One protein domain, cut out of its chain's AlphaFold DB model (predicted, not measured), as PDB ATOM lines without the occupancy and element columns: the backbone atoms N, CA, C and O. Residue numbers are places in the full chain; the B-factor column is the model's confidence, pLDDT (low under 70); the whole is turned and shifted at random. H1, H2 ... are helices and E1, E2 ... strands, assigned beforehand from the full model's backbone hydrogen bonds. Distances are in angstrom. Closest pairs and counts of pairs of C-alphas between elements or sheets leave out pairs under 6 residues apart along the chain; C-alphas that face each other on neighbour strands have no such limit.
ATOM      1  N   HIS A  15      14.383  10.162  29.310       95.56
ATOM      2  CA  HIS A  15      13.846  10.493  27.990       95.56
ATOM      3  C   HIS A  15      12.516  11.235  28.123       95.56
ATOM      4  O   HIS A  15      11.542  10.692  28.645       95.56
ATOM      5  N   CYS A  16      12.469  12.459  27.604       97.81
ATOM      6  CA  CYS A  16      11.280  13.305  27.614       97.81
ATOM      7  C   CYS A  16      10.678  13.429  26.209       97.81
ATOM      8  O   CYS A  16      11.364  13.312  25.191       97.81
ATOM      9  N   PHE A  17       9.398  13.784  26.119       98.12
ATOM     10  CA  PHE A  17       8.722  13.994  24.836       98.12
ATOM     11  C   PHE A  17       9.409  15.080  23.989       98.12
ATOM     12  O   PHE A  17       9.494  14.983  22.761       98.12
ATOM     13  N   ALA A  18       9.973  16.094  24.648       98.12
ATOM     14  CA  ALA A  18      10.767  17.135  24.001       98.12
ATOM     15  C   ALA A  18      12.014  16.590  23.276       98.12
ATOM     16  O   ALA A  18      12.406  17.149  22.247       98.12
ATOM     17  N   ASP A  19      12.611  15.493  23.749       97.94
ATOM     18  CA  ASP A  19      13.758  14.854  23.095       97.94
ATOM     19  C   ASP A  19      13.335  14.184  21.787       97.94
ATOM     20  O   ASP A  19      14.009  14.342  20.766       97.94
ATOM     21  N   THR A  20      12.176  13.517  21.778       98.44
ATOM     22  CA  THR A  20      11.558  12.985  20.553       98.44
ATOM     23  C   THR A  20      11.328  14.098  19.531       98.44
ATOM     24  O   THR A  20      11.727  13.976  18.373       98.44
ATOM     25  N   LEU A  21      10.722  15.215  19.944       98.44
ATOM     26  CA  LEU A  21      10.481  16.342  19.039       98.44
ATOM     27  C   LEU A  21      11.785  16.970  18.531       98.44
ATOM     28  O   LEU A  21      11.862  17.354  17.362       98.44
ATOM     29  N   SER A  22      12.809  17.044  19.382       98.12
ATOM     30  CA  SER A  22      14.130  17.558  19.015       98.12
ATOM     31  C   SER A  22      14.824  16.658  17.998       98.12
ATOM     32  O   SER A  22      15.387  17.163  17.028       98.12
ATOM     33  N   TYR A  23      14.740  15.337  18.170       98.19
ATOM     34  CA  TYR A  23      15.234  14.377  17.187       98.19
ATOM     35  C   TYR A  23      14.535  14.572  15.835       98.19
ATOM     36  O   TYR A  23      15.201  14.730  14.812       98.19
ATOM     37  N   ILE A  24      13.203  14.666  15.826       98.38
ATOM     38  CA  ILE A  24      12.438  14.883  14.590       98.38
ATOM     39  C   ILE A  24      12.869  16.184  13.904       98.38
ATOM     40  O   ILE A  24      13.145  16.182  12.709       98.38
ATOM     41  N   ALA A  25      12.989  17.283  14.652       98.06
ATOM     42  CA  ALA A  25      13.373  18.582  14.102       98.06
ATOM     43  C   ALA A  25      14.795  18.609  13.508       98.06
ATOM     44  O   ALA A  25      15.062  19.392  12.601       98.06
ATOM     45  N   GLN A  26      15.708  17.772  14.009       97.81
ATOM     46  CA  GLN A  26      17.077  17.666  13.490       97.81
ATOM     47  C   GLN A  26      17.176  16.824  12.213       97.81
ATOM     48  O   GLN A  26      18.124  16.991  11.449       97.81
ATOM     49  N   HIS A  27      16.236  15.901  12.005       98.00
ATOM     50  CA  HIS A  27      16.331  14.866  10.974       98.00
ATOM     51  C   HIS A  27      15.265  14.967   9.882       98.00
ATOM     52  O   HIS A  27      15.372  14.265   8.877       98.00
ATOM     53  N   TYR A  28      14.251  15.812  10.073       98.19
ATOM     54  CA  TYR A  28      13.139  15.953   9.148       98.19
ATOM     55  C   TYR A  28      12.679  17.404   9.029       98.19
ATOM     56  O   TYR A  28      12.601  18.154  10.002       98.19
ATOM     57  N   HIS A  29      12.253  17.767   7.827       98.12
ATOM     58  CA  HIS A  29      11.416  18.924   7.578       98.12
ATOM     59  C   HIS A  29       9.941  18.548   7.753       98.12
ATOM     60  O   HIS A  29       9.442  17.635   7.090       98.12
ATOM     61  N   TYR A  30       9.246  19.260   8.640       98.12
ATOM     62  CA  TYR A  30       7.826  19.045   8.912       98.12
ATOM     63  C   TYR A  30       6.939  19.963   8.073       98.12
ATOM     64  O   TYR A  30       7.158  21.172   8.029       98.12
ATOM     65  N   GLN A  48      -0.331  18.179  16.309       97.19
ATOM     66  CA  GLN A  48       0.887  18.233  15.493       97.19
ATOM     67  C   GLN A  48       2.045  17.433  16.106       97.19
ATOM     68  O   GLN A  48       2.842  16.848  15.377       97.19
ATOM     69  N   GLY A  49       2.124  17.364  17.441       97.81
ATOM     70  CA  GLY A  49       3.076  16.499  18.139       97.81
ATOM     71  C   GLY A  49       2.874  15.020  17.797       97.81
ATOM     72  O   GLY A  49       3.824  14.350  17.403       97.81
ATOM     73  N   SER A  50       1.633  14.528  17.856       98.25
ATOM     74  CA  SER A  50       1.293  13.161  17.445       98.25
ATOM     75  C   SER A  50       1.551  12.935  15.958       98.25
ATOM     76  O   SER A  50       2.189  11.948  15.618       98.25
ATOM     77  N   CYS A  51       1.155  13.866  15.085       98.62
ATOM     78  CA  CYS A  51       1.418  13.777  13.644       98.62
ATOM     79  C   CYS A  51       2.913  13.540  13.355       98.62
ATOM     80  O   CYS A  51       3.276  12.604  12.642       98.62
ATOM     81  N   LYS A  52       3.791  14.332  13.987       98.75
ATOM     82  CA  LYS A  52       5.250  14.200  13.871       98.75
ATOM     83  C   LYS A  52       5.756  12.841  14.359       98.75
ATOM     84  O   LYS A  52       6.502  12.185  13.638       98.75
ATOM     85  N   VAL A  53       5.358  12.418  15.561       98.69
ATOM     86  CA  VAL A  53       5.825  11.147  16.141       98.69
ATOM     87  C   VAL A  53       5.390   9.958  15.304       98.69
ATOM     88  O   VAL A  53       6.219   9.109  14.995       98.69
ATOM     89  N   LEU A  54       4.119   9.905  14.912       98.69
ATOM     90  CA  LEU A  54       3.579   8.779  14.157       98.69
ATOM     91  C   LEU A  54       4.217   8.672  12.771       98.69
ATOM     92  O   LEU A  54       4.543   7.576  12.326       98.69
ATOM     93  N   ALA A  55       4.472   9.803  12.115       98.56
ATOM     94  CA  ALA A  55       5.144   9.811  10.824       98.56
ATOM     95  C   ALA A  55       6.602   9.355  10.923       98.56
ATOM     96  O   ALA A  55       7.048   8.541  10.117       98.56
ATOM     97  N   MET A  56       7.338   9.841  11.928       98.62
ATOM     98  CA  MET A  56       8.703   9.382  12.187       98.62
ATOM     99  C   MET A  56       8.707   7.888  12.521       98.62
ATOM    100  O   MET A  56       9.557   7.155  12.033       98.62
ATOM    101  N   ALA A  57       7.751   7.425  13.325       98.56
ATOM    102  CA  ALA A  57       7.645   6.023  13.692       98.56
ATOM    103  C   ALA A  57       7.413   5.118  12.474       98.56
ATOM    104  O   ALA A  57       8.049   4.071  12.381       98.56
ATOM    105  N   GLN A  58       6.573   5.534  11.518       98.38
ATOM    106  CA  GLN A  58       6.386   4.802  10.261       98.38
ATOM    107  C   GLN A  58       7.656   4.797   9.399       98.38
ATOM    108  O   GLN A  58       8.049   3.742   8.906       98.38
ATOM    109  N   ASP A  59       8.324   5.944   9.251       97.81
ATOM    110  CA  ASP A  59       9.563   6.062   8.467       97.81
ATOM    111  C   ASP A  59      10.723   5.242   9.064       97.81
ATOM    112  O   ASP A  59      11.481   4.611   8.332       97.81
ATOM    113  N   LEU A  60      10.829   5.193  10.395       97.56
ATOM    114  CA  LEU A  60      11.821   4.393  11.118       97.56
ATOM    115  C   LEU A  60      11.401   2.933  11.337       97.56
ATOM    116  O   LEU A  60      12.162   2.176  11.936       97.56
ATOM    117  N   GLN A  61      10.211   2.538  10.874       97.62
ATOM    118  CA  GLN A  61       9.661   1.191  11.049       97.62
ATOM    119  C   GLN A  61       9.636   0.743  12.522       97.62
ATOM    120  O   GLN A  61       9.964  -0.398  12.854       97.62
ATOM    121  N   LEU A  62       9.266   1.661  13.418       98.31
ATOM    122  CA  LEU A  62       9.173   1.378  14.845       98.31
ATOM    123  C   LEU A  62       8.016   0.424  15.142       98.31
ATOM    124  O   LEU A  62       6.977   0.428  14.483       98.31
ATOM    125  N   THR A  63       8.179  -0.361  16.201       98.31
ATOM    126  CA  THR A  63       7.082  -1.142  16.782       98.31
ATOM    127  C   THR A  63       6.069  -0.230  17.482       98.31
ATOM    128  O   THR A  63       6.384   0.908  17.846       98.31
ATOM    129  N   ASP A  64       4.869  -0.745  17.754       98.25
ATOM    130  CA  ASP A  64       3.846  -0.014  18.515       98.25
ATOM    131  C   ASP A  64       4.374   0.431  19.886       98.25
ATOM    132  O   ASP A  64       4.218   1.587  20.273       98.25
ATOM    133  N   GLN A  65       5.100  -0.443  20.588       97.94
ATOM    134  CA  GLN A  65       5.674  -0.124  21.895       97.94
ATOM    135  C   GLN A  65       6.749   0.969  21.815       97.94
ATOM    136  O   GLN A  65       6.787   1.855  22.665       97.94
ATOM    137  N   GLN A  66       7.616   0.932  20.798       98.38
ATOM    138  CA  GLN A  66       8.606   1.994  20.578       98.38
ATOM    139  C   GLN A  66       7.922   3.319  20.228       98.38
ATOM    140  O   GLN A  66       8.310   4.365  20.737       98.38
ATOM    141  N   THR A  67       6.864   3.272  19.420       98.62
ATOM    142  CA  THR A  67       6.051   4.444  19.078       98.62
ATOM    143  C   THR A  67       5.403   5.058  20.316       98.62
ATOM    144  O   THR A  67       5.445   6.272  20.488       98.62
ATOM    145  N   LEU A  68       4.837   4.236  21.203       98.44
ATOM    146  CA  LEU A  68       4.277   4.696  22.473       98.44
ATOM    147  C   LEU A  68       5.363   5.300  23.375       98.44
ATOM    148  O   LEU A  68       5.162   6.376  23.937       98.44
ATOM    149  N   ALA A  69       6.543   4.679  23.441       98.31
ATOM    150  CA  ALA A  69       7.677   5.197  24.206       98.31
ATOM    151  C   ALA A  69       8.172   6.568  23.701       98.31
ATOM    152  O   ALA A  69       8.605   7.393  24.503       98.31
ATOM    153  N   CYS A  70       8.027   6.875  22.406       98.56
ATOM    154  CA  CYS A  70       8.321   8.208  21.868       98.56
ATOM    155  C   CYS A  70       7.475   9.326  22.510       98.56
ATOM    156  O   CYS A  70       7.901  10.482  22.481       98.56
ATOM    157  N   PHE A  71       6.305   9.013  23.081       98.38
ATOM    158  CA  PHE A  71       5.451   9.976  23.786       98.38
ATOM    159  C   PHE A  71       5.836  10.193  25.259       98.38
ATOM    160  O   PHE A  71       5.271  11.088  25.888       98.38
ATOM    161  N   ALA A  72       6.787   9.416  25.795       98.19
ATOM    162  CA  ALA A  72       7.408   9.606  27.107       98.19
ATOM    163  C   ALA A  72       6.397   9.897  28.239       98.19
ATOM    164  O   ALA A  72       5.505   9.082  28.496       98.19
ATOM    165  N   GLU A  73       6.497  11.052  28.903       97.56
ATOM    166  CA  GLU A  73       5.640  11.436  30.025       97.56
ATOM    167  C   GLU A  73       4.141  11.447  29.676       97.56
ATOM    168  O   GLU A  73       3.313  11.144  30.534       97.56
ATOM    169  N   HIS A  74       3.771  11.707  28.417       97.94
ATOM    170  CA  HIS A  74       2.373  11.654  27.976       97.94
ATOM    171  C   HIS A  74       1.848  10.221  27.886       97.94
ATOM    172  O   HIS A  74       0.686   9.970  28.206       97.94
ATOM    173  N   TYR A  75       2.693   9.267  27.485       97.88
ATOM    174  CA  TYR A  75       2.311   7.858  27.521       97.88
ATOM    175  C   TYR A  75       2.174   7.371  28.963       97.88
ATOM    176  O   TYR A  75       1.185   6.722  29.302       97.88
ATOM    177  N   GLN A  76       3.098   7.767  29.841       96.94
ATOM    178  CA  GLN A  76       3.001   7.441  31.260       96.94
ATOM    179  C   GLN A  76       1.727   8.014  31.900       96.94
ATOM    180  O   GLN A  76       1.078   7.314  32.674       96.94
ATOM    181  N   ALA A  77       1.325   9.240  31.545       97.75
ATOM    182  CA  ALA A  77       0.074   9.835  32.017       97.75
ATOM    183  C   ALA A  77      -1.160   9.014  31.603       97.75
ATOM    184  O   ALA A  77      -2.039   8.776  32.426       97.75
ATOM    185  N   VAL A  78      -1.196   8.510  30.362       97.94
ATOM    186  CA  VAL A  78      -2.273   7.622  29.884       97.94
ATOM    187  C   VAL A  78      -2.306   6.303  30.656       97.94
ATOM    188  O   VAL A  78      -3.383   5.848  31.031       97.94
ATOM    189  N   LEU A  79      -1.146   5.697  30.932       96.94
ATOM    190  CA  LEU A  79      -1.069   4.466  31.728       96.94
ATOM    191  C   LEU A  79      -1.522   4.677  33.180       96.94
ATOM    192  O   LEU A  79      -2.087   3.770  33.787       96.94
ATOM    193  N   SER A  80      -1.261   5.859  33.738       97.50
ATOM    194  CA  SER A  80      -1.648   6.223  35.103       97.50
ATOM    195  C   SER A  80      -3.124   6.607  35.247       97.50
ATOM    196  O   SER A  80      -3.627   6.593  36.369       97.50
ATOM    197  N   ASP A  81      -3.818   6.897  34.146       97.50
ATOM    198  CA  ASP A  81      -5.257   7.174  34.119       97.50
ATOM    199  C   ASP A  81      -5.967   6.364  33.015       97.50
ATOM    200  O   ASP A  81      -6.279   6.894  31.942       97.50
ATOM    201  N   PRO A  82      -6.228   5.060  33.232       94.00
ATOM    202  CA  PRO A  82      -6.801   4.188  32.206       94.00
ATOM    203  C   PRO A  82      -8.177   4.642  31.699       94.00
ATOM    204  O   PRO A  82      -8.445   4.523  30.505       94.00
ATOM    205  N   GLU A  83      -9.003   5.224  32.573       93.94
ATOM    206  CA  GLU A  83     -10.366   5.684  32.264       93.94
ATOM    207  C   GLU A  83     -10.410   7.134  31.742       93.94
ATOM    208  O   GLU A  83     -11.471   7.636  31.362       93.94
ATOM    209  N   GLY A  84      -9.265   7.821  31.714       94.31
ATOM    210  CA  GLY A  84      -9.142   9.184  31.216       94.31
ATOM    211  C   GLY A  84      -9.434   9.330  29.721       94.31
ATOM    212  O   GLY A  84      -9.395   8.378  28.941       94.31
ATOM    213  N   SER A  85      -9.670  10.571  29.294       93.19
ATOM    214  CA  SER A  85      -9.922  10.916  27.882       93.19
ATOM    215  C   SER A  85      -8.802  11.732  27.229       93.19
ATOM    216  O   SER A  85      -8.813  11.942  26.013       93.19
ATOM    217  N   ASP A  86      -7.798  12.140  28.009       94.75
ATOM    218  CA  ASP A  86      -6.645  12.877  27.506       94.75
ATOM    219  C   ASP A  86      -5.775  12.018  26.579       94.75
ATOM    220  O   ASP A  86      -5.748  10.785  26.659       94.75
ATOM    221  N   HIS A  87      -5.038  12.697  25.695       96.44
ATOM    222  CA  HIS A  87      -4.114  12.087  24.735       96.44
ATOM    223  C   HIS A  87      -4.755  11.020  23.830       96.44
ATOM    224  O   HIS A  87      -4.202   9.936  23.632       96.44
ATOM    225  N   ALA A  88      -5.892  11.351  23.213       97.44
ATOM    226  CA  ALA A  88      -6.659  10.448  22.347       97.44
ATOM    227  C   ALA A  88      -5.814   9.690  21.298       97.44
ATOM    228  O   ALA A  88      -6.062   8.514  21.052       97.44
ATOM    229  N   ASN A  89      -4.776  10.313  20.724       98.25
ATOM    230  CA  ASN A  89      -3.886   9.642  19.769       98.25
ATOM    231  C   ASN A  89      -3.035   8.526  20.394       98.25
ATOM    232  O   ASN A  89      -2.836   7.498  19.756       98.25
ATOM    233  N   ILE A  90      -2.547   8.698  21.625       98.31
ATOM    234  CA  ILE A  90      -1.776   7.659  22.325       98.31
ATOM    235  C   ILE A  90      -2.688   6.462  22.599       98.31
ATOM    236  O   ILE A  90      -2.340   5.327  22.281       98.31
ATOM    237  N   ARG A  91      -3.900   6.726  23.102       98.12
ATOM    238  CA  ARG A  91      -4.916   5.694  23.360       98.12
ATOM    239  C   ARG A  91      -5.336   4.962  22.086       98.12
ATOM    240  O   ARG A  91      -5.478   3.744  22.103       98.12
ATOM    241  N   ALA A  92      -5.490   5.685  20.976       97.81
ATOM    242  CA  ALA A  92      -5.789   5.083  19.681       97.81
ATOM    243  C   ALA A  92      -4.674   4.119  19.240       97.81
ATOM    244  O   ALA A  92      -4.977   2.977  18.906       97.81
ATOM    245  N   ILE A  93      -3.394   4.502  19.362       97.56
ATOM    246  CA  ILE A  93      -2.268   3.600  19.053       97.56
ATOM    247  C   ILE A  93      -2.263   2.366  19.952       97.56
ATOM    248  O   ILE A  93      -2.049   1.268  19.454       97.56
ATOM    249  N   MET A  94      -2.539   2.511  21.252       97.25
ATOM    250  CA  MET A  94      -2.634   1.358  22.159       97.25
ATOM    251  C   MET A  94      -3.714   0.350  21.730       97.25
ATOM    252  O   MET A  94      -3.591  -0.832  22.035       97.25
ATOM    253  N   ASN A  95      -4.765   0.806  21.041       96.75
ATOM    254  CA  ASN A  95      -5.883  -0.031  20.611       96.75
ATOM    255  C   ASN A  95      -5.701  -0.607  19.197       96.75
ATOM    256  O   ASN A  95      -6.004  -1.773  18.961       96.75
ATOM    257  N   THR A  96      -5.242   0.205  18.242       97.19
ATOM    258  CA  THR A  96      -5.211  -0.164  16.815       97.19
ATOM    259  C   THR A  96      -3.808  -0.334  16.239       97.19
ATOM    260  O   THR A  96      -3.676  -0.851  15.131       97.19
ATOM    261  N   GLY A  97      -2.774   0.084  16.967       97.44
ATOM    262  CA  GLY A  97      -1.383   0.047  16.523       97.44
ATOM    263  C   GLY A  97      -1.031   1.110  15.478       97.44
ATOM    264  O   GLY A  97      -1.889   1.804  14.927       97.44
ATOM    265  N   LEU A  98       0.266   1.224  15.187       98.12
ATOM    266  CA  LEU A  98       0.834   2.163  14.214       98.12
ATOM    267  C   LEU A  98       0.394   1.862  12.773       98.12
ATOM    268  O   LEU A  98       0.329   2.763  11.935       98.12
ATOM    269  N   SER A  99       0.078   0.600  12.478       97.38
ATOM    270  CA  SER A  99      -0.373   0.155  11.154       97.38
ATOM    271  C   SER A  99      -1.724   0.750  10.744       97.38
ATOM    272  O   SER A  99      -2.020   0.821   9.554       97.38
ATOM    273  N   ALA A 100      -2.524   1.210  11.712       97.75
ATOM    274  CA  ALA A 100      -3.800   1.876  11.477       97.75
ATOM    275  C   ALA A 100      -3.665   3.388  11.224       97.75
ATOM    276  O   ALA A 100      -4.679   4.067  11.043       97.75
ATOM    277  N   VAL A 101      -2.444   3.935  11.240       98.44
ATOM    278  CA  VAL A 101      -2.205   5.358  10.984       98.44
ATOM    279  C   VAL A 101      -2.075   5.617   9.488       98.44
ATOM    280  O   VAL A 101      -1.278   4.975   8.801       98.44
ATOM    281  N   SER A 102      -2.805   6.610   8.986       98.38
ATOM    282  CA  SER A 102      -2.685   7.070   7.602       98.38
ATOM    283  C   SER A 102      -2.651   8.591   7.524       98.38
ATOM    284  O   SER A 102      -3.325   9.285   8.282       98.38
ATOM    285  N   PHE A 103      -1.842   9.119   6.607       98.50
ATOM    286  CA  PHE A 103      -1.669  10.556   6.420       98.50
ATOM    287  C   PHE A 103      -2.284  10.996   5.094       98.50
ATOM    288  O   PHE A 103      -2.064  10.359   4.065       98.50
ATOM    289  N   ALA A 104      -2.989  12.130   5.100       98.31
ATOM    290  CA  ALA A 104      -3.515  12.734   3.874       98.31
ATOM    291  C   ALA A 104      -2.388  13.171   2.917       98.31
ATOM    292  O   ALA A 104      -2.537  13.135   1.697       98.31
ATOM    293  N   SER A 105      -1.246  13.576   3.473       97.50
ATOM    294  CA  SER A 105      -0.009  13.857   2.748       97.50
ATOM    295  C   SER A 105       1.199  13.527   3.633       97.50
ATOM    296  O   SER A 105       1.070  13.604   4.852       97.50
ATOM    297  N   PRO A 106       2.376  13.183   3.079       97.25
ATOM    298  CA  PRO A 106       3.557  12.899   3.895       97.25
ATOM    299  C   PRO A 106       3.945  14.116   4.758       97.25
ATOM    300  O   PRO A 106       4.326  15.151   4.198       97.25
ATOM    301  N   PRO A 107       3.868  14.031   6.101       97.62
ATOM    302  CA  PRO A 107       4.114  15.186   6.966       97.62
ATOM    303  C   PRO A 107       5.605  15.423   7.235       97.62
ATOM    304  O   PRO A 107       5.975  16.510   7.670       97.62
ATOM    305  N   LEU A 108       6.464  14.428   6.989       98.12
ATOM    306  CA  LEU A 108       7.910  14.512   7.180       98.12
ATOM    307  C   LEU A 108       8.654  14.217   5.876       98.12
ATOM    308  O   LEU A 108       8.295  13.308   5.128       98.12
TER     309      LEU A 108
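What this domain is: This is residues 15 to 30 and 48 to 108 of the 110 residues of the protein "HopJ type III effector protein" of Pseudomonas sabulinigri (UniProt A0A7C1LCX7). Five short helices make a compact cluster in which H2 lies nearest the middle; H1 crosses H2 on one side, H3 meets H2 near residues 53 to 57, H3 and H5 run side by side in opposite ways, and H4 packs on H5 away from H2. H4 and the loop after it make one end of the longest axis, and the short strand E1 lies far from them, beyond H2, in a tail with no named helix. The printed part has 77 residues, with five named helices and one named strand in the order H1, H2, H3, H4, H5, E1, and its class is mostly helix. It is compact, with a radius of gyration of the C-alphas of 12.0 A, and spans 35 by 25 by 20 A.

How they stand to each other: H2, residues 48 to 59, touches H1, residues 17 to 27, at a steep tilt of 59 degrees, the same way; the closest C-alphas, of Ile 24 and Met 56, are 7.1 A apart. With residues 53 to 57 alone, H2 only just touches H3, residues 64 to 69, with 3 pairs of C-alphas within 8 A, the closest being Ala 57 and Thr 67 at 5.8 A. H3 touches H5, residues 88 to 96, at a shallow tilt of 30 degrees, opposite ways; the closest C-alphas, of Leu 68 and Ile 90, are 6.7 A apart. H4, residues 73 to 80, only just touches H5, with 3 pairs of C-alphas within 8 A; the closest, of Tyr 75 and Ile 90, are 6.6 A apart, and the tilt is a steep 65 degrees. H2 and H5 are close but not clearly touching, with the C-alphas of Ser 50 and Asn 89 closest at 6.7 A. E1, residues 101 to 103, pairs with no named strand; its C-alpha closest to H2 is that of Val 101, 7.4 A from that of Leu 54. Among the pairs that are apart are H1 and H5, and H2 and H4. In H1, H2, H3, H4 and H5 every pair of O i and N i+4 is within hydrogen-bond range.

Where its parts are: H2, the longest helix by residues, runs 16.5 A from C-alpha 48 at (0.887, 18.233, 15.493) to C-alpha 59. H1 is 15.8 A long and begins at C-alpha 17, at (8.722, 13.994, 24.836). H5 measures 12.1 A, H4 10.3 A and H3 8.6 A. E1 is 6.9 A long and ends at C-alpha 103, at (-1.669, 10.556, 6.420).

The domain as a whole: The two C-alphas farthest apart, of His 29 and Glu 83, are 35.5 A from each other. Residues 31 to 47 are not printed, and C-alphas 30 and 48 are 9.6 A apart across this cut, which lies in the link from H1 to H2. The links from H2 to H3, H3 to H4 and H5 to E1 are tight, and that from H4 to H5 is short. The mean pLDDT of the printed part is 97.7, and no printed residue is under 70.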